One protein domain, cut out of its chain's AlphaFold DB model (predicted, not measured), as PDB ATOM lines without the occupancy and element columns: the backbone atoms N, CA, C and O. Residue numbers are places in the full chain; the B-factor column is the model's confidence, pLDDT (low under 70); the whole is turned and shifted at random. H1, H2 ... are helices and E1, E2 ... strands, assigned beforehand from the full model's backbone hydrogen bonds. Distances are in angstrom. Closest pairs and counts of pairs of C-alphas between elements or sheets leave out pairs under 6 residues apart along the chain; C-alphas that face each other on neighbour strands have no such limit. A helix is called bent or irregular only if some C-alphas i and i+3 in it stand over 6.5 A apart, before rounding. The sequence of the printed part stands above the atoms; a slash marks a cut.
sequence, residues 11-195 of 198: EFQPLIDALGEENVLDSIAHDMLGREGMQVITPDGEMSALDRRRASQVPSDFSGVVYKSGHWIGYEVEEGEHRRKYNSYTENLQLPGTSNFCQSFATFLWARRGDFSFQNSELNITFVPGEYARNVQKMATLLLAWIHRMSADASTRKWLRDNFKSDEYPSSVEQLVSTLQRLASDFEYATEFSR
ATOM      1  N   GLU A  11     214.267 227.517  75.492       76.19
ATOM      2  CA  GLU A  11     212.898 227.011  75.511       76.19
ATOM      3  C   GLU A  11     212.339 226.803  76.927       76.19
ATOM      4  O   GLU A  11     211.119 226.748  77.099       76.19
ATOM      5  N   PHE A  12     213.206 226.702  77.938       81.12
ATOM      6  CA  PHE A  12     212.813 226.536  79.334       81.12
ATOM      7  C   PHE A  12     212.699 227.845  80.106       81.12
ATOM      8  O   PHE A  12     212.011 227.863  81.130       81.12
ATOM      9  N   GLN A  13     213.298 228.929  79.611       82.69
ATOM     10  CA  GLN A  13     213.315 230.219  80.301       82.69
ATOM     11  C   GLN A  13     211.915 230.712  80.702       82.69
ATOM     12  O   GLN A  13     211.729 231.037  81.873       82.69
ATOM     13  N   PRO A  14     210.879 230.646  79.836       83.06
ATOM     14  CA  PRO A  14     209.552 231.127  80.217       83.06
ATOM     15  C   PRO A  14     208.943 230.355  81.399       83.06
ATOM     16  O   PRO A  14     208.200 230.919  82.198       83.06
ATOM     17  N   LEU A  15     209.258 229.058  81.522       85.50
ATOM     18  CA  LEU A  15     208.832 228.246  82.663       85.50
ATOM     19  C   LEU A  15     209.595 228.624  83.931       85.50
ATOM     20  O   LEU A  15     208.992 228.705  84.997       85.50
ATOM     21  N   ILE A  16     210.904 228.835  83.819       84.94
ATOM     22  CA  ILE A  16     211.765 229.205  84.944       84.94
ATOM     23  C   ILE A  16     211.334 230.561  85.509       84.94
ATOM     24  O   ILE A  16     211.112 230.654  86.717       84.94
ATOM     25  N   ASP A  17     211.132 231.556  84.643       83.50
ATOM     26  CA  ASP A  17     210.703 232.903  85.027       83.50
ATOM     27  C   ASP A  17     209.358 232.865  85.744       83.50
ATOM     28  O   ASP A  17     209.247 233.307  86.884       83.50
ATOM     29  N   ALA A  18     208.353 232.233  85.130       84.75
ATOM     30  CA  ALA A  18     207.019 232.191  85.712       84.75
ATOM     31  C   ALA A  18     206.975 231.431  87.048       84.75
ATOM     32  O   ALA A  18     206.192 231.767  87.932       84.75
ATOM     33  N   LEU A  19     207.824 230.412  87.226       87.00
ATOM     34  CA  LEU A  19     207.968 229.726  88.510       87.00
ATOM     35  C   LEU A  19     208.756 230.544  89.540       87.00
ATOM     36  O   LEU A  19     208.705 230.188  90.711       87.00
ATOM     37  N   GLY A  20     209.507 231.569  89.135       86.38
ATOM     38  CA  GLY A  20     210.271 232.461  90.014       86.38
ATOM     39  C   GLY A  20     209.461 233.618  90.605       86.38
ATOM     40  O   GLY A  20     209.949 234.289  91.515       86.38
ATOM     41  N   GLU A  21     208.238 233.832  90.120       86.62
ATOM     42  CA  GLU A  21     207.347 234.897  90.578       86.62
ATOM     43  C   GLU A  21     206.868 234.674  92.025       86.62
ATOM     44  O   GLU A  21     206.457 233.576  92.414       86.62
ATOM     45  N   GLU A  22     206.891 235.730  92.846       89.62
ATOM     46  CA  GLU A  22     206.600 235.663  94.290       89.62
ATOM     47  C   GLU A  22     205.221 235.067  94.605       89.62
ATOM     48  O   GLU A  22     205.087 234.147  95.412       89.62
ATOM     49  N   ASN A  23     204.200 235.568  93.924       90.00
ATOM     50  CA  ASN A  23     202.810 235.118  94.007       90.00
ATOM     51  C   ASN A  23     202.624 233.645  93.593       90.00
ATOM     52  O   ASN A  23     201.792 232.943  94.170       90.00
ATOM     53  N   VAL A  24     203.384 233.168  92.604       91.69
ATOM     54  CA  VAL A  24     203.376 231.774  92.148       91.69
ATOM     55  C   VAL A  24     203.998 230.881  93.209       91.69
ATOM     56  O   VAL A  24     203.397 229.876  93.590       91.69
ATOM     57  N   LEU A  25     205.159 231.271  93.737       93.38
ATOM     58  CA  LEU A  25     205.836 230.537  94.799       93.38
ATOM     59  C   LEU A  25     204.951 230.432  96.053       93.38
ATOM     60  O   LEU A  25     204.765 229.319  96.555       93.38
ATOM     61  N   ASP A  26     204.380 231.542  96.537       93.62
ATOM     62  CA  ASP A  26     203.486 231.560  97.710       93.62
ATOM     63  C   ASP A  26     202.247 230.680  97.504       93.62
ATOM     64  O   ASP A  26     201.945 229.832  98.345       93.62
ATOM     65  N   SER A  27     201.593 230.763  96.339       94.75
ATOM     66  CA  SER A  27     200.450 229.894  96.026       94.75
ATOM     67  C   SER A  27     200.831 228.409  95.990       94.75
ATOM     68  O   SER A  27     200.073 227.577  96.484       94.75
ATOM     69  N   ILE A  28     202.009 228.035  95.477       95.62
ATOM     70  CA  ILE A  28     202.466 226.636  95.531       95.62
ATOM     71  C   ILE A  28     202.643 226.185  96.990       95.62
ATOM     72  O   ILE A  28     202.182 225.102  97.363       95.62
ATOM     73  N   ALA A  29     203.281 227.002  97.834       96.75
ATOM     74  CA  ALA A  29     203.466 226.682  99.250       96.75
ATOM     75  C   ALA A  29     202.122 226.520  99.981       96.75
ATOM     76  O   ALA A  29     201.893 225.505 100.648       96.75
ATOM     77  N   HIS A  30     201.219 227.479  99.797       95.81
ATOM     78  CA  HIS A  30     199.915 227.518 100.442       95.81
ATOM     79  C   HIS A  30     198.970 226.441  99.896       95.81
ATOM     80  O   HIS A  30     198.576 225.518 100.612       95.81
ATOM     81  N   ASP A  31     198.628 226.522  98.609       94.06
ATOM     82  CA  ASP A  31     197.542 225.744  98.015       94.06
ATOM     83  C   ASP A  31     197.935 224.287  97.786       94.06
ATOM     84  O   ASP A  31     197.097 223.392  97.942       94.06
ATOM     85  N   MET A  32     199.194 224.032  97.412       95.12
ATOM     86  CA  MET A  32     199.661 222.685  97.083       95.12
ATOM     87  C   MET A  32     200.323 221.981  98.265       95.12
ATOM     88  O   MET A  32     200.048 220.807  98.514       95.12
ATOM     89  N   LEU A  33     201.199 222.682  98.988       96.06
ATOM     90  CA  LEU A  33     202.036 222.087 100.034       96.06
ATOM     91  C   LEU A  33     201.456 222.263 101.445       96.06
ATOM     92  O   LEU A  33     201.946 221.624 102.381       96.06
ATOM     93  N   GLY A  34     200.388 223.056 101.582       94.50
ATOM     94  CA  GLY A  34     199.633 223.234 102.819       94.50
ATOM     95  C   GLY A  34     200.353 224.080 103.866       94.50
ATOM     96  O   GLY A  34     200.111 223.893 105.059       94.50
ATOM     97  N   ARG A  35     201.266 224.965 103.446       95.00
ATOM     98  CA  ARG A  35     201.991 225.863 104.345       95.00
ATOM     99  C   ARG A  35     201.791 227.317 103.940       95.00
ATOM    100  O   ARG A  35     202.209 227.728 102.866       95.00
ATOM    101  N   GLU A  36     201.206 228.088 104.845       93.62
ATOM    102  CA  GLU A  36     200.942 229.513 104.643       93.62
ATOM    103  C   GLU A  36     202.118 230.398 105.082       93.62
ATOM    104  O   GLU A  36     203.002 229.971 105.836       93.62
ATOM    105  N   GLY A  37     202.067 231.665 104.660       87.44
ATOM    106  CA  GLY A  37     202.942 232.724 105.153       87.44
ATOM    107  C   GLY A  37     204.348 232.678 104.569       87.44
ATOM    108  O   GLY A  37     205.296 233.033 105.271       87.44
ATOM    109  N   MET A  38     204.498 232.214 103.323       92.56
ATOM    110  CA  MET A  38     205.801 232.234 102.678       92.56
ATOM    111  C   MET A  38     206.160 233.666 102.295       92.56
ATOM    112  O   MET A  38     205.486 234.300 101.494       92.56
ATOM    113  N   GLN A  39     207.256 234.171 102.849       91.69
ATOM    114  CA  GLN A  39     207.862 235.403 102.356       91.69
ATOM    115  C   GLN A  39     208.763 235.085 101.157       91.69
ATOM    116  O   GLN A  39     209.441 234.055 101.139       91.69
ATOM    117  N   VAL A  40     208.813 235.972 100.166       89.56
ATOM    118  CA  VAL A  40     209.673 235.803  98.989       89.56
ATOM    119  C   VAL A  40     210.537 237.045  98.810       89.56
ATOM    120  O   VAL A  40     210.065 238.169  98.930       89.56
ATOM    121  N   ILE A  41     211.824 236.849  98.529       86.62
ATOM    122  CA  ILE A  41     212.717 237.921  98.073       86.62
ATOM    123  C   ILE A  41     213.280 237.496  96.717       86.62
ATOM    124  O   ILE A  41     214.103 236.579  96.647       86.62
ATOM    125  N   THR A  42     212.799 238.142  95.657       80.25
ATOM    126  CA  THR A  42     213.157 237.879  94.254       80.25
ATOM    127  C   THR A  42     214.462 238.601  93.855       80.25
ATOM    128  O   THR A  42     214.946 239.452  94.608       80.25
ATOM    129  N   PRO A  43     215.065 238.289  92.686       71.75
ATOM    130  CA  PRO A  43     216.246 239.001  92.179       71.75
ATOM    131  C   PRO A  43     216.012 240.504  91.931       71.75
ATOM    132  O   PRO A  43     216.923 241.306  92.155       71.75
ATOM    133  N   ASP A  44     214.798 240.859  91.492       64.06
ATOM    134  CA  ASP A  44     214.408 242.214  91.070       64.06
ATOM    135  C   ASP A  44     213.676 243.013  92.148       64.06
ATOM    136  O   ASP A  44     213.497 244.227  92.010       64.06
ATOM    137  N   GLY A  45     213.282 242.364  93.248       53.31
ATOM    138  CA  GLY A  45     212.803 243.060  94.433       53.31
ATOM    139  C   GLY A  45     213.878 244.047  94.872       53.31
ATOM    140  O   GLY A  45     215.006 243.628  95.124       53.31
ATOM    141  N   GLU A  46     213.549 245.344  94.888       43.97
ATOM    142  CA  GLU A  46     214.466 246.475  95.075       43.97
ATOM    143  C   GLU A  46     215.407 246.315  96.286       43.97
ATOM    144  O   GLU A  46     215.242 246.921  97.341       43.97
ATOM    145  N   MET A  47     216.474 245.543  96.125       46.53
ATOM    146  CA  MET A  47     217.667 245.660  96.929       46.53
ATOM    147  C   MET A  47     218.560 246.642  96.195       46.53
ATOM    148  O   MET A  47     219.112 246.352  95.123       46.53
ATOM    149  N   SER A  48     218.724 247.825  96.788       44.84
ATOM    150  CA  SER A  48     219.696 248.799  96.312       44.84
ATOM    151  C   SER A  48     221.059 248.117  96.096       44.84
ATOM    152  O   SER A  48     221.378 247.093  96.704       44.84
ATOM    153  N   ALA A  49     221.932 248.663  95.249       44.06
ATOM    154  CA  ALA A  49     223.294 248.127  95.109       44.06
ATOM    155  C   ALA A  49     224.059 248.067  96.461       44.06
ATOM    156  O   ALA A  49     225.020 247.306  96.606       44.06
ATOM    157  N   LEU A  50     223.604 248.831  97.466       38.62
ATOM    158  CA  LEU A  50     224.036 248.759  98.860       38.62
ATOM    159  C   LEU A  50     223.477 247.516  99.588       38.62
ATOM    160  O   LEU A  50     224.199 246.883 100.355       38.62
ATOM    161  N   ASP A  51     222.237 247.121  99.298       46.31
ATOM    162  CA  ASP A  51     221.575 245.930  99.838       46.31
ATOM    163  C   ASP A  51     222.042 244.630  99.174       46.31
ATOM    164  O   ASP A  51     222.126 243.610  99.842       46.31
ATOM    165  N   ARG A  52     222.530 244.659  97.927       46.22
ATOM    166  CA  ARG A  52     223.270 243.517  97.344       46.22
ATOM    167  C   ARG A  52     224.551 243.187  98.119       46.22
ATOM    168  O   ARG A  52     224.896 242.017  98.264       46.22
ATOM    169  N   ARG A  53     225.226 244.192  98.700       42.69
ATOM    170  CA  ARG A  53     226.320 243.971  99.673       42.69
ATOM    171  C   ARG A  53     225.803 243.514 101.048       42.69
ATOM    172  O   ARG A  53     226.548 242.861 101.778       42.69
ATOM    173  N   ARG A  54     224.540 243.807 101.379       41.09
ATOM    174  CA  ARG A  54     223.798 243.297 102.549       41.09
ATOM    175  C   ARG A  54     222.959 242.048 102.260       41.09
ATOM    176  O   ARG A  54     222.238 241.626 103.148       41.09
ATOM    177  N   ALA A  55     223.105 241.365 101.121       44.38
ATOM    178  CA  ALA A  55     222.503 240.042 100.900       44.38
ATOM    179  C   ALA A  55     222.980 239.016 101.957       44.38
ATOM    180  O   ALA A  55     222.434 237.925 102.109       44.38
ATOM    181  N   SER A  56     224.002 239.364 102.744       51.28
ATOM    182  CA  SER A  56     224.388 238.747 104.016       51.28
ATOM    183  C   SER A  56     223.344 238.854 105.148       51.28
ATOM    184  O   SER A  56     223.471 238.119 106.123       51.28
ATOM    185  N   GLN A  57     222.306 239.682 105.026       58.94
ATOM    186  CA  GLN A  57     221.311 240.013 106.050       58.94
ATOM    187  C   GLN A  57     219.892 239.683 105.574       58.94
ATOM    188  O   GLN A  57     219.030 240.549 105.485       58.94
ATOM    189  N   VAL A  58     219.621 238.403 105.312       74.25
ATOM    190  CA  VAL A  58     218.235 237.914 105.427       74.25
ATOM    191  C   VAL A  58     217.724 238.370 106.816       74.25
ATOM    192  O   VAL A  58     218.498 238.225 107.777       74.25
ATOM    193  N   PRO A  59     216.524 238.960 106.968       77.38
ATOM    194  CA  PRO A  59     216.028 239.390 108.279       77.38
ATOM    195  C   PRO A  59     216.022 238.240 109.300       77.38
ATOM    196  O   PRO A  59     215.923 237.071 108.927       77.38
ATOM    197  N   SER A  60     216.217 238.535 110.589       79.12
ATOM    198  CA  SER A  60     216.250 237.508 111.655       79.12
ATOM    199  C   SER A  60     214.936 236.781 111.851       79.12
ATOM    200  O   SER A  60     214.944 235.634 112.282       79.12
ATOM    201  N   ASP A  61     213.852 237.443 111.491       82.94
ATOM    202  CA  ASP A  61     212.473 236.991 111.538       82.94
ATOM    203  C   ASP A  61     211.952 236.495 110.177       82.94
ATOM    204  O   ASP A  61     210.787 236.116 110.078       82.94
ATOM    205  N   PHE A  62     212.792 236.462 109.135       86.56
ATOM    206  CA  PHE A  62     212.375 236.028 107.804       86.56
ATOM    207  C   PHE A  62     212.131 234.519 107.747       86.56
ATOM    208  O   PHE A  62     213.026 233.722 108.051       86.56
ATOM    209  N   SER A  63     210.944 234.141 107.275       90.75
ATOM    210  CA  SER A  63     210.567 232.755 107.007       90.75
ATOM    211  C   SER A  63     209.976 232.648 105.608       90.75
ATOM    212  O   SER A  63     208.905 233.187 105.330       90.75
ATOM    213  N   GLY A  64     210.694 231.978 104.716       92.56
ATOM    214  CA  GLY A  64     210.308 231.868 103.316       92.56
ATOM    215  C   GLY A  64     211.487 231.555 102.405       92.56
ATOM    216  O   GLY A  64     212.451 230.922 102.841       92.56
ATOM    217  N   VAL A  65     211.435 232.002 101.152       93.19
ATOM    218  CA  VAL A  65     212.464 231.737 100.134       93.19
ATOM    219  C   VAL A  65     213.137 233.017  99.637       93.19
ATOM    220  O   VAL A  65     212.518 234.063  99.473       93.19
ATOM    221  N   VAL A  66     214.443 232.934  99.407       90.06
ATOM    222  CA  VAL A  66     215.303 234.066  99.045       90.06
ATOM    223  C   VAL A  66     216.120 233.707  97.815       90.06
ATOM    224  O   VAL A  66     216.787 232.672  97.827       90.06
ATOM    225  N   TYR A  67     216.146 234.577  96.805       86.88
ATOM    226  CA  TYR A  67     217.160 234.524  95.759       86.88
ATOM    227  C   TYR A  67     218.437 235.227  96.228       86.88
ATOM    228  O   TYR A  67     218.448 236.413  96.566       86.88
ATOM    229  N   LYS A  68     219.546 234.492  96.283       80.31
ATOM    230  CA  LYS A  68     220.839 234.995  96.745       80.31
ATOM    231  C   LYS A  68     221.984 234.294  96.034       80.31
ATOM    232  O   LYS A  68     222.098 233.076  96.078       80.31
ATOM    233  N   SER A  69     222.896 235.097  95.483       76.81
ATOM    234  CA  SER A  69     224.132 234.609  94.855       76.81
ATOM    235  C   SER A  69     223.880 233.590  93.734       76.81
ATOM    236  O   SER A  69     224.598 232.598  93.656       76.81
ATOM    237  N   GLY A  70     222.868 233.831  92.891       78.25
ATOM    238  CA  GLY A  70     222.533 232.937  91.777       78.25
ATOM    239  C   GLY A  70     221.665 231.735  92.164       78.25
ATOM    240  O   GLY A  70     221.634 230.752  91.439       78.25
ATOM    241  N   HIS A  71     221.034 231.738  93.345       85.88
ATOM    242  CA  HIS A  71     220.353 230.552  93.865       85.88
ATOM    243  C   HIS A  71     219.213 230.875  94.838       85.88
ATOM    244  O   HIS A  71     219.321 231.794  95.649       85.88
ATOM    245  N   TRP A  72     218.153 230.068  94.818       91.12
ATOM    246  CA  TRP A  72     217.030 230.131  95.752       91.12
ATOM    247  C   TRP A  72     217.263 229.276  96.998       91.12
ATOM    248  O   TRP A  72     217.597 228.097  96.918       91.12
ATOM    249  N   ILE A  73     217.058 229.861  98.177       92.31
ATOM    250  CA  ILE A  73     217.283 229.213  99.474       92.31
ATOM    251  C   ILE A  73     216.068 229.444 100.369       92.31
ATOM    252  O   ILE A  73     215.643 230.585 100.546       92.31
ATOM    253  N   GLY A  74     215.557 228.379 100.985       94.00
ATOM    254  CA  GLY A  74     214.546 228.460 102.036       94.00
ATOM    255  C   GLY A  74     215.160 228.767 103.405       94.00
ATOM    256  O   GLY A  74     216.213 228.231 103.754       94.00
ATOM    257  N   TYR A  75     214.494 229.594 104.205       92.25
ATOM    258  CA  TYR A  75     214.882 229.943 105.573       92.25
ATOM    259  C   TYR A  75     213.708 229.724 106.529       92.25
ATOM    260  O   TYR A  75     212.601 230.183 106.265       92.25
ATOM    261  N   GLU A  76     213.960 229.047 107.648       91.25
ATOM    262  CA  GLU A  76     213.028 228.916 108.774       91.25
ATOM    263  C   GLU A  76     213.585 229.651 109.987       91.25
ATOM    264  O   GLU A  76     214.773 229.517 110.288       91.25
ATOM    265  N   VAL A  77     212.720 230.339 110.728       86.00
ATOM    266  CA  VAL A  77     213.035 230.825 112.073       86.00
ATOM    267  C   VAL A  77     212.701 229.729 113.085       86.00
ATOM    268  O   VAL A  77     211.537 229.381 113.269       86.00
ATOM    269  N   GLU A  78     213.717 229.200 113.758       79.62
ATOM    270  CA  GLU A  78     213.582 228.328 114.924       79.62
ATOM    271  C   GLU A  78     213.915 229.128 116.195       79.62
ATOM    272  O   GLU A  78     214.790 229.999 116.183       79.62
ATOM    273  N   GLU A  79     213.167 228.852 117.269       62.16
ATOM    274  CA  GLU A  79     213.204 229.488 118.597       62.16
ATOM    275  C   GLU A  79     214.377 230.463 118.840       62.16
ATOM    276  O   GLU A  79     215.481 230.085 119.227       62.16
ATOM    277  N   GLY A  80     214.108 231.756 118.650       60.81
ATOM    278  CA  GLY A  80     214.896 232.842 119.231       60.81
ATOM    279  C   GLY A  80     216.123 233.336 118.466       60.81
ATOM    280  O   GLY A  80     216.540 234.432 118.800       60.81
ATOM    281  N   GLU A  81     216.674 232.620 117.473       61.06
ATOM    282  CA  GLU A  81     217.747 233.122 116.565       61.06
ATOM    283  C   GLU A  81     218.279 232.062 115.573       61.06
ATOM    284  O   GLU A  81     219.037 232.386 114.649       61.06
ATOM    285  N   HIS A  82     217.910 230.788 115.737       59.00
ATOM    286  CA  HIS A  82     218.423 229.699 114.912       59.00
ATOM    287  C   HIS A  82     217.706 229.681 113.564       59.00
ATOM    288  O   HIS A  82     216.501 229.476 113.487       59.00
ATOM    289  N   ARG A  83     218.451 229.895 112.474       77.94
ATOM    290  CA  ARG A  83     217.887 229.817 111.124       77.94
ATOM    291  C   ARG A  83     218.234 228.504 110.464       77.94
ATOM    292  O   ARG A  83     219.390 228.296 110.079       77.94
ATOM    293  N   ARG A  84     217.237 227.646 110.274       89.81
ATOM    294  CA  ARG A  84     217.408 226.474 109.421       89.81
ATOM    295  C   ARG A  84     217.385 226.922 107.966       89.81
ATOM    296  O   ARG A  84     216.538 227.716 107.566       89.81
ATOM    297  N   LYS A  85     218.355 226.443 107.192       92.12
ATOM    298  CA  LYS A  85     218.470 226.722 105.760       92.12
ATOM    299  C   LYS A  85     218.095 225.478 104.980       92.12
ATOM    300  O   LYS A  85     218.535 224.388 105.332       92.12
ATOM    301  N   TYR A  86     217.347 225.676 103.910       94.38
ATOM    302  CA  TYR A  86     216.962 224.647 102.964       94.38
ATOM    303  C   TYR A  86     217.529 225.012 101.599       94.38
ATOM    304  O   TYR A  86     217.105 225.991 100.987       94.38
ATOM    305  N   ASN A  87     218.522 224.261 101.140       93.31
ATOM    306  CA  ASN A  87     219.220 224.531  99.887       93.31
ATOM    307  C   ASN A  87     219.248 223.250  99.048       93.31
ATOM    308  O   ASN A  87     219.731 222.215  99.502       93.31
ATOM    309  N   SER A  88     218.721 223.313  97.824       94.44
ATOM    310  CA  SER A  88     218.540 222.127  96.980       94.44
ATOM    311  C   SER A  88     219.857 221.451  96.589       94.44
ATOM    312  O   SER A  88     219.857 220.235  96.396       94.44
ATOM    313  N   TYR A  89     220.978 222.177  96.532       92.50
ATOM    314  CA  TYR A  89     222.296 221.577  96.305       92.50
ATOM    315  C   TYR A  89     222.815 220.860  97.551       92.50
ATOM    316  O   TYR A  89     223.314 219.745  97.444       92.50
ATOM    317  N   THR A  90     222.697 221.460  98.743       92.88
ATOM    318  CA  THR A  90     223.183 220.811  99.978       92.88
ATOM    319  C   THR A  90     222.335 219.603 100.362       92.88
ATOM    320  O   THR A  90     222.854 218.643 100.919       92.88
ATOM    321  N   GLU A  91     221.045 219.637 100.025       94.31
ATOM    322  CA  GLU A  91     220.111 218.516 100.176       94.31
ATOM    323  C   GLU A  91     220.231 217.482  99.033       94.31
ATOM    324  O   GLU A  91     219.535 216.467  99.030       94.31
ATOM    325  N   ASN A  92     221.119 217.714  98.054       94.25
ATOM    326  CA  ASN A  92     221.334 216.886  96.861       94.25
ATOM    327  C   ASN A  92     220.062 216.630  96.026       94.25
ATOM    328  O   ASN A  92     219.969 215.618  95.328       94.25
ATOM    329  N   LEU A  93     219.074 217.527  96.076       94.19
ATOM    330  CA  LEU A  93     217.925 217.467  95.170       94.19
ATOM    331  C   LEU A  93     218.281 217.965  93.770       94.19
ATOM    332  O   LEU A  93     217.658 217.524  92.805       94.19
ATOM    333  N   GLN A  94     219.294 218.829  93.683       91.69
ATOM    334  CA  GLN A  94     219.758 219.497  92.475       91.69
ATOM    335  C   GLN A  94     221.265 219.293  92.265       91.69
ATOM    336  O   GLN A  94     222.027 219.239  93.232       91.69
ATOM    337  N   LEU A  95     221.705 219.183  91.005       89.69
ATOM    338  CA  LEU A  95     223.130 219.065  90.675       89.69
ATOM    339  C   LEU A  95     223.844 220.425  90.778       89.69
ATOM    340  O   LEU A  95     223.293 221.428  90.316       89.69
ATOM    341  N   PRO A  96     225.076 220.485  91.319       86.31
ATOM    342  CA  PRO A  96     225.875 221.709  91.308       86.31
ATOM    343  C   PRO A  96     226.049 222.275  89.891       86.31
ATOM    344  O   PRO A  96     226.278 221.512  88.957       86.31
ATOM    345  N   GLY A  97     225.971 223.601  89.750       81.38
ATOM    346  CA  GLY A  97     226.124 224.306  88.465       81.38
ATOM    347  C   GLY A  97     224.831 224.472  87.662       81.38
ATOM    348  O   GLY A  97     224.778 225.299  86.768       81.38
ATOM    349  N   THR A  98     223.765 223.760  88.021       85.00
ATOM    350  CA  THR A  98     222.451 223.891  87.364       85.00
ATOM    351  C   THR A  98     221.605 224.930  88.089       85.00
ATOM    352  O   THR A  98     221.685 225.008  89.312       85.00
ATOM    353  N   SER A  99     220.756 225.688  87.402       78.56
ATOM    354  CA  SER A  99     219.835 226.675  88.008       78.56
ATOM    355  C   SER A  99     218.364 226.266  87.895       78.56
ATOM    356  O   SER A  99     217.515 226.703  88.674       78.56
ATOM    357  N   ASN A 100     218.068 225.344  86.984       82.94
ATOM    358  CA  ASN A 100     216.717 224.945  86.640       82.94
ATOM    359  C   ASN A 100     215.920 224.408  87.852       82.94
ATOM    360  O   ASN A 100     216.378 223.532  88.589       82.94
ATOM    361  N   PHE A 101     214.691 224.902  88.055       88.69
ATOM    362  CA  PHE A 101     213.774 224.506  89.149       88.69
ATOM    363  C   PHE A 101     214.257 224.809  90.576       88.69
ATOM    364  O   PHE A 101     213.605 224.415  91.549       88.69
ATOM    365  N   CYS A 102     215.372 225.515  90.729       91.25
ATOM    366  CA  CYS A 102     215.934 225.874  92.019       91.25
ATOM    367  C   CYS A 102     214.904 226.524  92.968       91.25
ATOM    368  O   CYS A 102     214.768 226.109  94.122       91.25
ATOM    369  N   GLN A 103     214.126 227.476  92.456       92.12
ATOM    370  CA  GLN A 103     213.014 228.142  93.129       92.12
ATOM    371  C   GLN A 103     211.956 227.156  93.630       92.12
ATOM    372  O   GLN A 103     211.563 227.195  94.795       92.12
ATOM    373  N   SER A 104     211.549 226.204  92.788       95.56
ATOM    374  CA  SER A 104     210.526 225.218  93.138       95.56
ATOM    375  C   SER A 104     211.026 224.249  94.209       95.56
ATOM    376  O   SER A 104     210.275 223.896  95.120       95.56
ATOM    377  N   PHE A 105     212.300 223.842  94.156       96.75
ATOM    378  CA  PHE A 105     212.897 223.020  95.211       96.75
ATOM    379  C   PHE A 105     213.051 223.782  96.524       96.75
ATOM    380  O   PHE A 105     212.750 223.214  97.571       96.75
ATOM    381  N   ALA A 106     213.472 225.048  96.492       96.00
ATOM    382  CA  ALA A 106     213.557 225.877  97.690       96.00
ATOM    383  C   ALA A 106     212.185 226.014  98.368       96.00
ATOM    384  O   ALA A 106     212.076 225.785  99.574       96.00
ATOM    385  N   THR A 107     211.135 226.284  97.586       97.31
ATOM    386  CA  THR A 107     209.750 226.351  98.071       97.31
ATOM    387  C   THR A 107     209.290 225.029  98.657       97.31
ATOM    388  O   THR A 107     208.765 225.005  99.768       97.31
ATOM    389  N   PHE A 108     209.533 223.911  97.967       97.88
ATOM    390  CA  PHE A 108     209.183 222.593  98.490       97.88
ATOM    391  C   PHE A 108     209.889 222.296  99.813       97.88
ATOM    392  O   PHE A 108     209.242 221.939 100.798       97.88
ATOM    393  N   LEU A 109     211.212 222.460  99.851       97.25
ATOM    394  CA  LEU A 109     212.007 222.156 101.033       97.25
ATOM    395  C   LEU A 109     211.614 223.043 102.214       97.25
ATOM    396  O   LEU A 109     211.504 222.540 103.330       97.25
ATOM    397  N   TRP A 110     211.362 224.333 101.979       96.44
ATOM    398  CA  TRP A 110     210.850 225.227 103.011       96.44
ATOM    399  C   TRP A 110     209.470 224.777 103.491       96.44
ATOM    400  O   TRP A 110     209.272 224.560 104.688       96.44
ATOM    401  N   ALA A 111     208.528 224.552 102.574       96.75
ATOM    402  CA  ALA A 111     207.161 224.175 102.912       96.75
ATOM    403  C   ALA A 111     207.087 222.865 103.706       96.75
ATOM    404  O   ALA A 111     206.292 222.725 104.636       96.75
ATOM    405  N   ARG A 112     207.961 221.916 103.370       96.44
ATOM    406  CA  ARG A 112     208.029 220.586 103.978       96.44
ATOM    407  C   ARG A 112     209.083 220.465 105.075       96.44
ATOM    408  O   ARG A 112     209.261 219.387 105.626       96.44
ATOM    409  N   ARG A 113     209.773 221.551 105.430       94.69
ATOM    410  CA  ARG A 113     210.839 221.565 106.447       94.69
ATOM    411  C   ARG A 113     211.937 220.516 106.203       94.69
ATOM    412  O   ARG A 113     212.445 219.884 107.134       94.69
ATOM    413  N   GLY A 114     212.291 220.326 104.934       94.12
ATOM    414  CA  GLY A 114     213.261 219.329 104.479       94.12
ATOM    415  C   GLY A 114     212.741 217.886 104.453       94.12
ATOM    416  O   GLY A 114     213.526 216.980 104.204       94.12
ATOM    417  N   ASP A 115     211.450 217.643 104.697       95.50
ATOM    418  CA  ASP A 115     210.832 216.340 104.435       95.50
ATOM    419  C   ASP A 115     210.718 216.123 102.920       95.50
ATOM    420  O   ASP A 115     209.965 216.804 102.226       95.50
ATOM    421  N   PHE A 116     211.491 215.170 102.399       95.44
ATOM    422  CA  PHE A 116     211.513 214.836 100.972       95.44
ATOM    423  C   PHE A 116     210.281 214.063 100.511       95.44
ATOM    424  O   PHE A 116     210.144 213.792  99.316       95.44
ATOM    425  N   SER A 117     209.393 213.701 101.433       94.06
ATOM    426  CA  SER A 117     208.126 213.070 101.124       94.06
ATOM    427  C   SER A 117     206.978 214.078 101.153       94.06
ATOM    428  O   SER A 117     206.885 214.981 101.987       94.06
ATOM    429  N   PHE A 118     206.078 213.921 100.192       93.25
ATOM    430  CA  PHE A 118     204.823 214.642 100.141       93.25
ATOM    431  C   PHE A 118     203.724 213.688  99.702       93.25
ATOM    432  O   PHE A 118     203.803 213.050  98.651       93.25
ATOM    433  N   GLN A 119     202.697 213.594 100.536       92.75
ATOM    434  CA  GLN A 119     201.552 212.733 100.310       92.75
ATOM    435  C   GLN A 119     200.283 213.544 100.509       92.75
ATOM    436  O   GLN A 119     200.099 214.187 101.542       92.75
ATOM    437  N   ASN A 120     199.399 213.484  99.524       86.06
ATOM    438  CA  ASN A 120     198.021 213.929  99.644       86.06
ATOM    439  C   ASN A 120     197.106 212.901  98.951       86.06
ATOM    440  O   ASN A 120     197.551 211.824  98.553       86.06
ATOM    441  N   SER A 121     195.815 213.199  98.823       86.25
ATOM    442  CA  SER A 121     194.859 212.288  98.177       86.25
ATOM    443  C   SER A 121     195.116 212.047  96.684       86.25
ATOM    444  O   SER A 121     194.584 211.090  96.130       86.25
ATOM    445  N   GLU A 122     195.890 212.911  96.028       85.12
ATOM    446  CA  GLU A 122     196.098 212.930  94.575       85.12
ATOM    447  C   GLU A 122     197.497 212.450  94.175       85.12
ATOM    448  O   GLU A 122     197.689 211.918  93.083       85.12
ATOM    449  N   LEU A 123     198.484 212.635  95.051       92.38
ATOM    450  CA  LEU A 123     199.893 212.469  94.752       92.38
ATOM    451  C   LEU A 123     200.647 211.817  95.907       92.38
ATOM    452  O   LEU A 123     200.438 212.110  97.084       92.38
ATOM    453  N   ASN A 124     201.610 210.986  95.523       94.38
ATOM    454  CA  ASN A 124     202.642 210.456  96.399       94.38
ATOM    455  C   ASN A 124     204.003 210.758  95.762       94.38
ATOM    456  O   ASN A 124     204.440 210.081  94.825       94.38
ATOM    457  N   ILE A 125     204.631 211.832  96.230       95.25
ATOM    458  CA  ILE A 125     205.922 212.316  95.758       95.25
ATOM    459  C   ILE A 125     206.973 212.007  96.820       95.25
ATOM    460  O   ILE A 125     206.792 212.253  98.009       95.25
ATOM    461  N   THR A 126     208.096 211.453  96.386       97.00
ATOM    462  CA  THR A 126     209.286 211.296  97.221       97.00
ATOM    463  C   THR A 126     210.484 211.689  96.382       97.00
ATOM    464  O   THR A 126     210.708 211.100  95.320       97.00
ATOM    465  N   PHE A 127     211.211 212.704  96.835       96.88
ATOM    466  CA  PHE A 127     212.466 213.112  96.222       96.88
ATOM    467  C   PHE A 127     213.601 212.204  96.687       96.88
ATOM    468  O   PHE A 127     213.636 211.765  97.838       96.88
ATOM    469  N   VAL A 128     214.523 211.914  95.774       96.38
ATOM    470  CA  VAL A 128     215.658 211.028  96.025       96.38
ATOM    471  C   VAL A 128     216.945 211.836  95.843       96.38
ATOM    472  O   VAL A 128     217.235 212.277  94.726       96.38
ATOM    473  N   PRO A 129     217.721 212.057  96.916       95.81
ATOM    474  CA  PRO A 129     219.030 212.694  96.830       95.81
ATOM    475  C   PRO A 129     219.923 212.057  95.760       95.81
ATOM    476  O   PRO A 129     220.039 210.835  95.692       95.81
ATOM    477  N   GLY A 130     220.558 212.885  94.931       94.50
ATOM    478  CA  GLY A 130     221.443 212.459  93.843       94.50
ATOM    479  C   GLY A 130     220.740 212.119  92.522       94.50
ATOM    480  O   GLY A 130     221.412 211.976  91.506       94.50
ATOM    481  N   GLU A 131     219.407 212.049  92.488       95.69
ATOM    482  CA  GLU A 131     218.628 211.702  91.291       95.69
ATOM    483  C   GLU A 131     217.960 212.946  90.673       95.69
ATOM    484  O   GLU A 131     216.736 213.012  90.546       95.69
ATOM    485  N   TYR A 132     218.748 213.960  90.294       94.56
ATOM    486  CA  TYR A 132     218.211 215.275  89.902       94.56
ATOM    487  C   TYR A 132     217.181 215.212  88.765       94.56
ATOM    488  O   TYR A 132     216.091 215.751  88.920       94.56
ATOM    489  N   ALA A 133     217.446 214.477  87.680       94.94
ATOM    490  CA  ALA A 133     216.474 214.309  86.593       94.94
ATOM    491  C   ALA A 133     215.142 213.711  87.087       94.94
ATOM    492  O   ALA A 133     214.069 214.185  86.719       94.94
ATOM    493  N   ARG A 134     215.180 212.717  87.990       96.50
ATOM    494  CA  ARG A 134     213.955 212.160  88.593       96.50
ATOM    495  C   ARG A 134     213.266 213.173  89.493       96.50
ATOM    496  O   ARG A 134     212.042 213.264  89.473       96.50
ATOM    497  N   ASN A 135     214.034 213.938  90.263       97.00
ATOM    498  CA  ASN A 135     213.503 214.998  91.108       97.00
ATOM    499  C   ASN A 135     212.829 216.087  90.263       97.00
ATOM    500  O   ASN A 135     211.756 216.549  90.636       97.00
ATOM    501  N   VAL A 136     213.364 216.422  89.086       95.88
ATOM    502  CA  VAL A 136     212.695 217.299  88.113       95.88
ATOM    503  C   VAL A 136     211.351 216.706  87.685       95.88
ATOM    504  O   VAL A 136     210.343 217.401  87.788       95.88
ATOM    505  N   GLN A 137     211.275 215.419  87.312       96.94
ATOM    506  CA  GLN A 137     209.988 214.796  86.946       96.94
ATOM    507  C   GLN A 137     208.964 214.865  88.086       96.94
ATOM    508  O   GLN A 137     207.776 215.125  87.871       96.94
ATOM    509  N   LYS A 138     209.418 214.626  89.322       97.12
ATOM    510  CA  LYS A 138     208.578 214.679  90.522       97.12
ATOM    511  C   LYS A 138     208.090 216.089  90.820       97.12
ATOM    512  O   LYS A 138     206.908 216.257  91.115       97.12
ATOM    513  N   MET A 139     208.957 217.087  90.685       97.12
ATOM    514  CA  MET A 139     208.564 218.480  90.849       97.12
ATOM    515  C   MET A 139     207.602 218.913  89.741       97.12
ATOM    516  O   MET A 139     206.571 219.506  90.033       97.12
ATOM    517  N   ALA A 140     207.855 218.535  88.487       97.00
ATOM    518  CA  ALA A 140     206.947 218.815  87.379       97.00
ATOM    519  C   ALA A 140     205.562 218.181  87.596       97.00
ATOM    520  O   ALA A 140     204.544 218.832  87.384       97.00
ATOM    521  N   THR A 141     205.510 216.944  88.104       97.19
ATOM    522  CA  THR A 141     204.251 216.270  88.477       97.19
ATOM    523  C   THR A 141     203.483 217.054  89.547       97.19
ATOM    524  O   THR A 141     202.269 217.221  89.447       97.19
ATOM    525  N   LEU A 142     204.189 217.550  90.563       96.62
ATOM    526  CA  LEU A 142     203.615 218.351  91.643       96.62
ATOM    527  C   LEU A 142     203.058 219.684  91.127       96.62
ATOM    528  O   LEU A 142     201.922 220.035  91.441       96.62
ATOM    529  N   LEU A 143     203.823 220.388  90.290       95.69
ATOM    530  CA  LEU A 143     203.409 221.652  89.678       95.69
ATOM    531  C   LEU A 143     202.207 221.470  88.744       95.69
ATOM    532  O   LEU A 143     201.294 222.291  88.765       95.69
ATOM    533  N   LEU A 144     202.146 220.376  87.976       95.75
ATOM    534  CA  LEU A 144     200.975 220.052  87.153       95.75
ATOM    535  C   LEU A 144     199.720 219.857  87.994       95.75
ATOM    536  O   LEU A 144     198.671 220.392  87.644       95.75
ATOM    537  N   ALA A 145     199.809 219.110  89.095       95.50
ATOM    538  CA  ALA A 145     198.666 218.909  89.980       95.50
ATOM    539  C   ALA A 145     198.175 220.237  90.573       95.50
ATOM    540  O   ALA A 145     196.974 220.509  90.561       95.50
ATOM    541  N   TRP A 146     199.100 221.104  90.994       94.81
ATOM    542  CA  TRP A 146     198.762 222.450  91.447       94.81
ATOM    543  C   TRP A 146     198.077 223.277  90.347       94.81
ATOM    544  O   TRP A 146     196.992 223.805  90.586       94.81
ATOM    545  N   ILE A 147     198.617 223.319  89.120       93.69
ATOM    546  CA  ILE A 147     197.987 224.033  87.994       93.69
ATOM    547  C   ILE A 147     196.596 223.465  87.691       93.69
ATOM    548  O   ILE A 147     195.658 224.230  87.458       93.69
ATOM    549  N   HIS A 148     196.428 222.140  87.702       92.75
ATOM    550  CA  HIS A 148     195.134 221.499  87.478       92.75
ATOM    551  C   HIS A 148     194.109 221.904  88.539       92.75
ATOM    552  O   HIS A 148     192.983 222.264  88.186       92.75
ATOM    553  N   ARG A 149     194.506 221.932  89.815       91.56
ATOM    554  CA  ARG A 149     193.657 222.397  90.916       91.56
ATOM    555  C   ARG A 149     193.304 223.873  90.773       91.56
ATOM    556  O   ARG A 149     192.129 224.229  90.818       91.56
ATOM    557  N   MET A 150     194.296 224.715  90.502       91.56
ATOM    558  CA  MET A 150     194.104 226.140  90.226       91.56
ATOM    559  C   MET A 150     193.316 226.381  88.932       91.56
ATOM    560  O   MET A 150     192.799 227.469  88.706       91.56
ATOM    561  N   SER A 151     193.146 225.373  88.082       90.12
ATOM    562  CA  SER A 151     192.328 225.471  86.876       90.12
ATOM    563  C   SER A 151     190.873 225.036  87.075       90.12
ATOM    564  O   SER A 151     190.095 225.108  86.119       90.12
ATOM    565  N   ALA A 152     190.478 224.609  88.279       89.69
ATOM    566  CA  ALA A 152     189.142 224.075  88.544       89.69
ATOM    567  C   ALA A 152     188.032 225.124  88.347       89.69
ATOM    568  O   ALA A 152     187.023 224.842  87.692       89.69
ATOM    569  N   ASP A 153     188.229 226.361  88.808       92.75
ATOM    570  CA  ASP A 153     187.236 227.430  88.687       92.75
ATOM    571  C   ASP A 153     187.720 228.645  87.880       92.75
ATOM    572  O   ASP A 153     188.878 228.774  87.484       92.75
ATOM    573  N   ALA A 154     186.777 229.520  87.527       90.31
ATOM    574  CA  ALA A 154     187.046 230.637  86.628       90.31
ATOM    575  C   ALA A 154     187.965 231.703  87.244       90.31
ATOM    576  O   ALA A 154     188.713 232.347  86.501       90.31
ATOM    577  N   SER A 155     187.902 231.893  88.564       92.12
ATOM    578  CA  SER A 155     188.666 232.918  89.270       92.12
ATOM    579  C   SER A 155     190.138 232.530  89.366       92.12
ATOM    580  O   SER A 155     190.999 233.299  88.938       92.12
ATOM    581  N   THR A 156     190.424 231.296  89.773       90.94
ATOM    582  CA  THR A 156     191.782 230.752  89.862       90.94
ATOM    583  C   THR A 156     192.398 230.540  88.476       90.94
ATOM    584  O   THR A 156     193.567 230.855  88.270       90.94
ATOM    585  N   ARG A 157     191.604 230.162  87.457       89.50
ATOM    586  CA  ARG A 157     192.067 230.156  86.052       89.50
ATOM    587  C   ARG A 157     192.486 231.537  85.565       89.50
ATOM    588  O   ARG A 157     193.423 231.654  84.780       89.50
ATOM    589  N   LYS A 158     191.743 232.582  85.944       89.56
ATOM    590  CA  LYS A 158     192.108 233.959  85.595       89.56
ATOM    591  C   LYS A 158     193.395 234.355  86.309       89.56
ATOM    592  O   LYS A 158     194.274 234.895  85.653       89.56
ATOM    593  N   TRP A 159     193.511 234.029  87.594       91.50
ATOM    594  CA  TRP A 159     194.727 234.251  88.370       91.50
ATOM    595  C   TRP A 159     195.940 233.569  87.720       91.50
ATOM    596  O   TRP A 159     196.919 234.249  87.444       91.50
ATOM    597  N   LEU A 160     195.858 232.286  87.344       89.81
ATOM    598  CA  LEU A 160     196.950 231.605  86.630       89.81
ATOM    599  C   LEU A 160     197.356 232.365  85.363       89.81
ATOM    600  O   LEU A 160     198.525 232.654  85.156       89.81
ATOM    601  N   ARG A 161     196.388 232.758  84.530       87.38
ATOM    602  CA  ARG A 161     196.692 233.521  83.310       87.38
ATOM    603  C   ARG A 161     197.313 234.885  83.575       87.38
ATOM    604  O   ARG A 161     197.972 235.395  82.682       87.38
ATOM    605  N   ASP A 162     197.040 235.512  84.710       87.12
ATOM    606  CA  ASP A 162     197.569 236.841  85.011       87.12
ATOM    607  C   ASP A 162     198.966 236.788  85.633       87.12
ATOM    608  O   ASP A 162     199.740 237.701  85.381       87.12
ATOM    609  N   ASN A 163     199.304 235.719  86.362       85.31
ATOM    610  CA  ASN A 163     200.605 235.575  87.028       85.31
ATOM    611  C   ASN A 163     201.630 234.749  86.227       85.31
ATOM    612  O   ASN A 163     202.802 234.766  86.560       85.31
ATOM    613  N   PHE A 164     201.219 234.057  85.158       80.50
ATOM    614  CA  PHE A 164     202.131 233.362  84.232       80.50
ATOM    615  C   PHE A 164     202.446 234.170  82.961       80.50
ATOM    616  O   PHE A 164     202.921 233.621  81.970       80.50
ATOM    617  N   LYS A 165     202.158 235.476  82.953       67.94
ATOM    618  CA  LYS A 165     202.548 236.376  81.861       67.94
ATOM    619  C   LYS A 165     203.926 236.948  82.170       67.94
ATOM    620  O   LYS A 165     204.050 237.697  83.128       67.94
ATOM    621  N   SER A 166     204.915 236.646  81.334       60.50
ATOM    622  CA  SER A 166     206.156 237.420  81.281       60.50
ATOM    623  C   SER A 166     206.068 238.425  80.131       60.50
ATOM    624  O   SER A 166     205.637 238.082  79.026       60.50
ATOM    625  N   ASP A 167     206.444 239.676  80.408       59.09
ATOM    626  CA  ASP A 167     206.534 240.740  79.399       59.09
ATOM    627  C   ASP A 167     207.679 240.474  78.403       59.09
ATOM    628  O   ASP A 167     207.605 240.890  77.245       59.09
ATOM    629  N   GLU A 168     208.716 239.751  78.839       57.38
ATOM    630  CA  GLU A 168     209.881 239.370  78.033       57.38
ATOM    631  C   GLU A 168     209.638 238.070  77.251       57.38
ATOM    632  O   GLU A 168     210.037 237.943  76.090       57.38
ATOM    633  N   TYR A 169     208.885 237.142  77.844       57.19
ATOM    634  CA  TYR A 169     208.523 235.860  77.251       57.19
ATOM    635  C   TYR A 169     207.018 235.611  77.385       57.19
ATOM    636  O   TYR A 169     206.581 234.985  78.355       57.19
ATOM    637  N   PRO A 170     206.196 236.040  76.409       58.47
ATOM    638  CA  PRO A 170     204.762 235.793  76.437       58.47
ATOM    639  C   PRO A 170     204.499 234.298  76.225       58.47
ATOM    640  O   PRO A 170     204.232 233.845  75.112       58.47
ATOM    641  N   SER A 171     204.599 233.520  77.299       63.44
ATOM    642  CA  SER A 171     204.221 232.119  77.316       63.44
ATOM    643  C   SER A 171     202.778 231.991  77.774       63.44
ATOM    644  O   SER A 171     202.316 232.673  78.691       63.44
ATOM    645  N   SER A 172     202.016 231.151  77.083       78.31
ATOM    646  CA  SER A 172     200.663 230.841  77.526       78.31
ATOM    647  C   SER A 172     200.716 229.765  78.613       78.31
ATOM    648  O   SER A 172     201.615 228.919  78.621       78.31
ATOM    649  N   VAL A 173     199.729 229.749  79.514       84.00
ATOM    650  CA  VAL A 173     199.593 228.686  80.528       84.00
ATOM    651  C   VAL A 173     199.627 227.300  79.867       84.00
ATOM    652  O   VAL A 173     200.196 226.361  80.412       84.00
ATOM    653  N   GLU A 174     199.089 227.168  78.653       86.00
ATOM    654  CA  GLU A 174     199.112 225.930  77.872       86.00
ATOM    655  C   GLU A 174     200.527 225.496  77.462       86.00
ATOM    656  O   GLU A 174     200.823 224.302  77.489       86.00
ATOM    657  N   GLN A 175     201.415 226.430  77.107       85.62
ATOM    658  CA  GLN A 175     202.811 226.106  76.785       85.62
ATOM    659  C   GLN A 175     203.558 225.611  78.022       85.62
ATOM    660  O   GLN A 175     204.242 224.593  77.963       85.62
ATOM    661  N   LEU A 176     203.360 226.279  79.156       87.50
ATOM    662  CA  LEU A 176     203.962 225.908  80.435       87.50
ATOM    663  C   LEU A 176     203.489 224.525  80.891       87.50
ATOM    664  O   LEU A 176     204.301 223.676  81.258       87.50
ATOM    665  N   VAL A 177     202.183 224.266  80.788       91.31
ATOM    666  CA  VAL A 177     201.593 222.947  81.049       91.31
ATOM    667  C   VAL A 177     202.183 221.892  80.118       91.31
ATOM    668  O   VAL A 177     202.540 220.818  80.592       91.31
ATOM    669  N   SER A 178     202.338 222.182  78.824       92.00
ATOM    670  CA  SER A 178     202.950 221.256  77.862       92.00
ATOM    671  C   SER A 178     204.397 220.911  78.239       92.00
ATOM    672  O   SER A 178     204.763 219.734  78.287       92.00
ATOM    673  N   THR A 179     205.213 221.909  78.592       92.19
ATOM    674  CA  THR A 179     206.594 221.691  79.048       92.19
ATOM    675  C   THR A 179     206.631 220.850  80.321       92.19
ATOM    676  O   THR A 179     207.360 219.861  80.383       92.19
ATOM    677  N   LEU A 180     205.795 221.169  81.313       94.75
ATOM    678  CA  LEU A 180     205.701 220.397  82.552       94.75
ATOM    679  C   LEU A 180     205.222 218.957  82.311       94.75
ATOM    680  O   LEU A 180     205.750 218.032  82.923       94.75
ATOM    681  N   GLN A 181     204.265 218.738  81.403       96.31
ATOM    682  CA  GLN A 181     203.799 217.401  81.011       96.31
ATOM    683  C   GLN A 181     204.928 216.571  80.411       96.31
ATOM    684  O   GLN A 181     205.081 215.401  80.769       96.31
ATOM    685  N   ARG A 182     205.746 217.171  79.540       95.88
ATOM    686  CA  ARG A 182     206.927 216.505  78.986       95.88
ATOM    687  C   ARG A 182     207.941 216.188  80.078       95.88
ATOM    688  O   ARG A 182     208.318 215.033  80.205       95.88
ATOM    689  N   LEU A 183     208.300 217.154  80.929       95.81
ATOM    690  CA  LEU A 183     209.220 216.923  82.051       95.81
ATOM    691  C   LEU A 183     208.725 215.809  82.989       95.81
ATOM    692  O   LEU A 183     209.511 214.985  83.441       95.81
ATOM    693  N   ALA A 184     207.422 215.741  83.263       96.69
ATOM    694  CA  ALA A 184     206.846 214.725  84.141       96.69
ATOM    695  C   ALA A 184     206.804 213.316  83.519       96.69
ATOM    696  O   ALA A 184     206.875 212.331  84.255       96.69
ATOM    697  N   SER A 185     206.667 213.201  82.192       96.75
ATOM    698  CA  SER A 185     206.413 211.922  81.503       96.75
ATOM    699  C   SER A 185     207.603 211.364  80.719       96.75
ATOM    700  O   SER A 185     207.680 210.151  80.526       96.75
ATOM    701  N   ASP A 186     208.545 212.212  80.316       96.94
ATOM    702  CA  ASP A 186     209.710 211.858  79.509       96.94
ATOM    703  C   ASP A 186     210.994 212.034  80.335       96.94
ATOM    704  O   ASP A 186     211.397 213.143  80.692       96.94
ATOM    705  N   PHE A 187     211.629 210.911  80.683       95.06
ATOM    706  CA  PHE A 187     212.846 210.917  81.495       95.06
ATOM    707  C   PHE A 187     214.070 211.423  80.725       95.06
ATOM    708  O   PHE A 187     214.966 212.007  81.337       95.06
ATOM    709  N   GLU A 188     214.123 211.221  79.406       94.56
ATOM    710  CA  GLU A 188     215.218 211.738  78.583       94.56
ATOM    711  C   GLU A 188     215.134 213.261  78.520       94.56
ATOM    712  O   GLU A 188     216.126 213.933  78.797       94.56
ATOM    713  N   TYR A 189     213.929 213.802  78.322       92.88
ATOM    714  CA  TYR A 189     213.696 215.247  78.347       92.88
ATOM    715  C   TYR A 189     214.005 215.876  79.714       92.88
ATOM    716  O   TYR A 189     214.646 216.919  79.799       92.88
ATOM    717  N   ALA A 190     213.618 215.221  80.814       92.88
ATOM    718  CA  ALA A 190     213.999 215.668  82.156       92.88
ATOM    719  C   ALA A 190     215.516 215.574  82.405       92.88
ATOM    720  O   ALA A 190     216.069 216.373  83.159       92.88
ATOM    721  N   THR A 191     216.197 214.611  81.780       91.25
ATOM    722  CA  THR A 191     217.655 214.470  81.863       91.25
ATOM    723  C   THR A 191     218.364 215.591  81.113       91.25
ATOM    724  O   THR A 191     219.300 216.167  81.662       91.25
ATOM    725  N   GLU A 192     217.917 215.918  79.903       88.81
ATOM    726  CA  GLU A 192     218.383 217.070  79.119       88.81
ATOM    727  C   GLU A 192     218.212 218.364  79.923       88.81
ATOM    728  O   GLU A 192     219.191 219.029  80.252       88.81
ATOM    729  N   PHE A 193     216.994 218.613  80.409       86.81
ATOM    730  CA  PHE A 193     216.679 219.746  81.277       86.81
ATOM    731  C   PHE A 193     217.585 219.832  82.515       86.81
ATOM    732  O   PHE A 193     218.063 220.904  82.884       86.81
ATOM    733  N   SER A 194     217.854 218.696  83.166       86.62
ATOM    734  CA  SER A 194     218.682 218.628  84.378       86.62
ATOM    735  C   SER A 194     220.168 218.930  84.152       86.62
ATOM    736  O   SER A 194     220.936 218.950  85.112       86.62
ATOM    737  N   ARG A 195     220.591 219.115  82.899       83.62
ATOM    738  CA  ARG A 195     221.968 219.456  82.522       83.62
ATOM    739  C   ARG A 195     222.122 220.902  82.053       83.62
ATOM    740  O   ARG A 195     223.257 221.312  81.840       83.62
TER     741      ARG A 195
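Overview. This is residues 11 to 195 of the 198 residues of an uncharacterized protein of viral metagenome (UniProt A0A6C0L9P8). A four-stranded sheet, E1 to E4, makes one side of the domain, with H4 packed along one of its faces near the middle of the whole; on the other side of H4 lies a group of crossed helices, in which long H5 has H7 and H8 packed on it. H6 folds back from the end of H5, H1 runs between H4 and H7, and the small hairpin E5 and E6 packs on H5 through E6. The printed part has 185 residues with eight named helices and six named strands, in the order H1 H2 E1 H3 E2 E3 E4 H4 E5 E6 H5 H6 H7 H8; the class is mixed, helices and strands. The larger sheet, order E1 E2 E3 E4, is mixed, and the pair E5 and E6 is antiparallel. The whole is compact and rounded, with a radius of gyration of the C-alphas of 15.9 A and spans of 41 by 35 by 31 A.

Along the chain. H1 is residues 11 to 20, from C-alpha 11 at (212.898, 227.011, 75.511); it is irregular, with C-alphas 11 and 14 at 7.1 A. H2 is 22 to 32, E1 39 to 41, H3 49 to 53, E2 64 to 67, E3 72 to 78, 19.6 A long, and E4 82 to 87, 15.9 A. H4 is 102 to 111, E5 117 to 119 and E6 124 to 126. H5, residues 132 to 150, is 26.4 A long and starts at (218.211, 215.275, 89.902). H6 is 154 to 163, H7 173 to 185, 18.1 A, and H8 187 to 193, ending at (216.679, 219.746, 81.277).

Arrangement. E1, H3 and E2 form a strand-helix-strand unit, two parallel neighbour strands with a helix between, its crossover right-handed; N 65 and O 39 are 2.9 A apart. E2 E3 E4 is a meander, each strand the antiparallel neighbour of the one before, with N 66 and O 73 at 2.9 A and N 74 and O 86 at 2.8 A. In the hairpin E5 and E6, N 118 and O 125 are 2.8 A apart. H2 and H4 on one face of the larger sheet make two layers; H4 runs along E3 at a height over the sheet of 7.3 A. H2 touches H4, closest C-alphas Ala 29 and Ala 111, 5.8 A. The hub H5 touches H7 at a steep tilt of 41 degrees, opposite ways, closest C-alphas Gln 137 and Ala 184, 4.2 A. Every O i to N i+4 pair is within hydrogen-bond range in H2, H4, H5, H6, H7 and H8; H1 has 5 of 6, and H3 0 of 1 with 1 of 2 O i to N i+3 pairs.

Size, cuts and confidence. The farthest C-alphas, those of Leu 50 and Ser 121, are 46.7 A apart. The printed part has no cut, and the link E4 to H4, residues 88 to 101, is long. Mean pLDDT of the printed part is 85.6; residues 44 to 57, 79 to 82 and 165 to 171 are under 70.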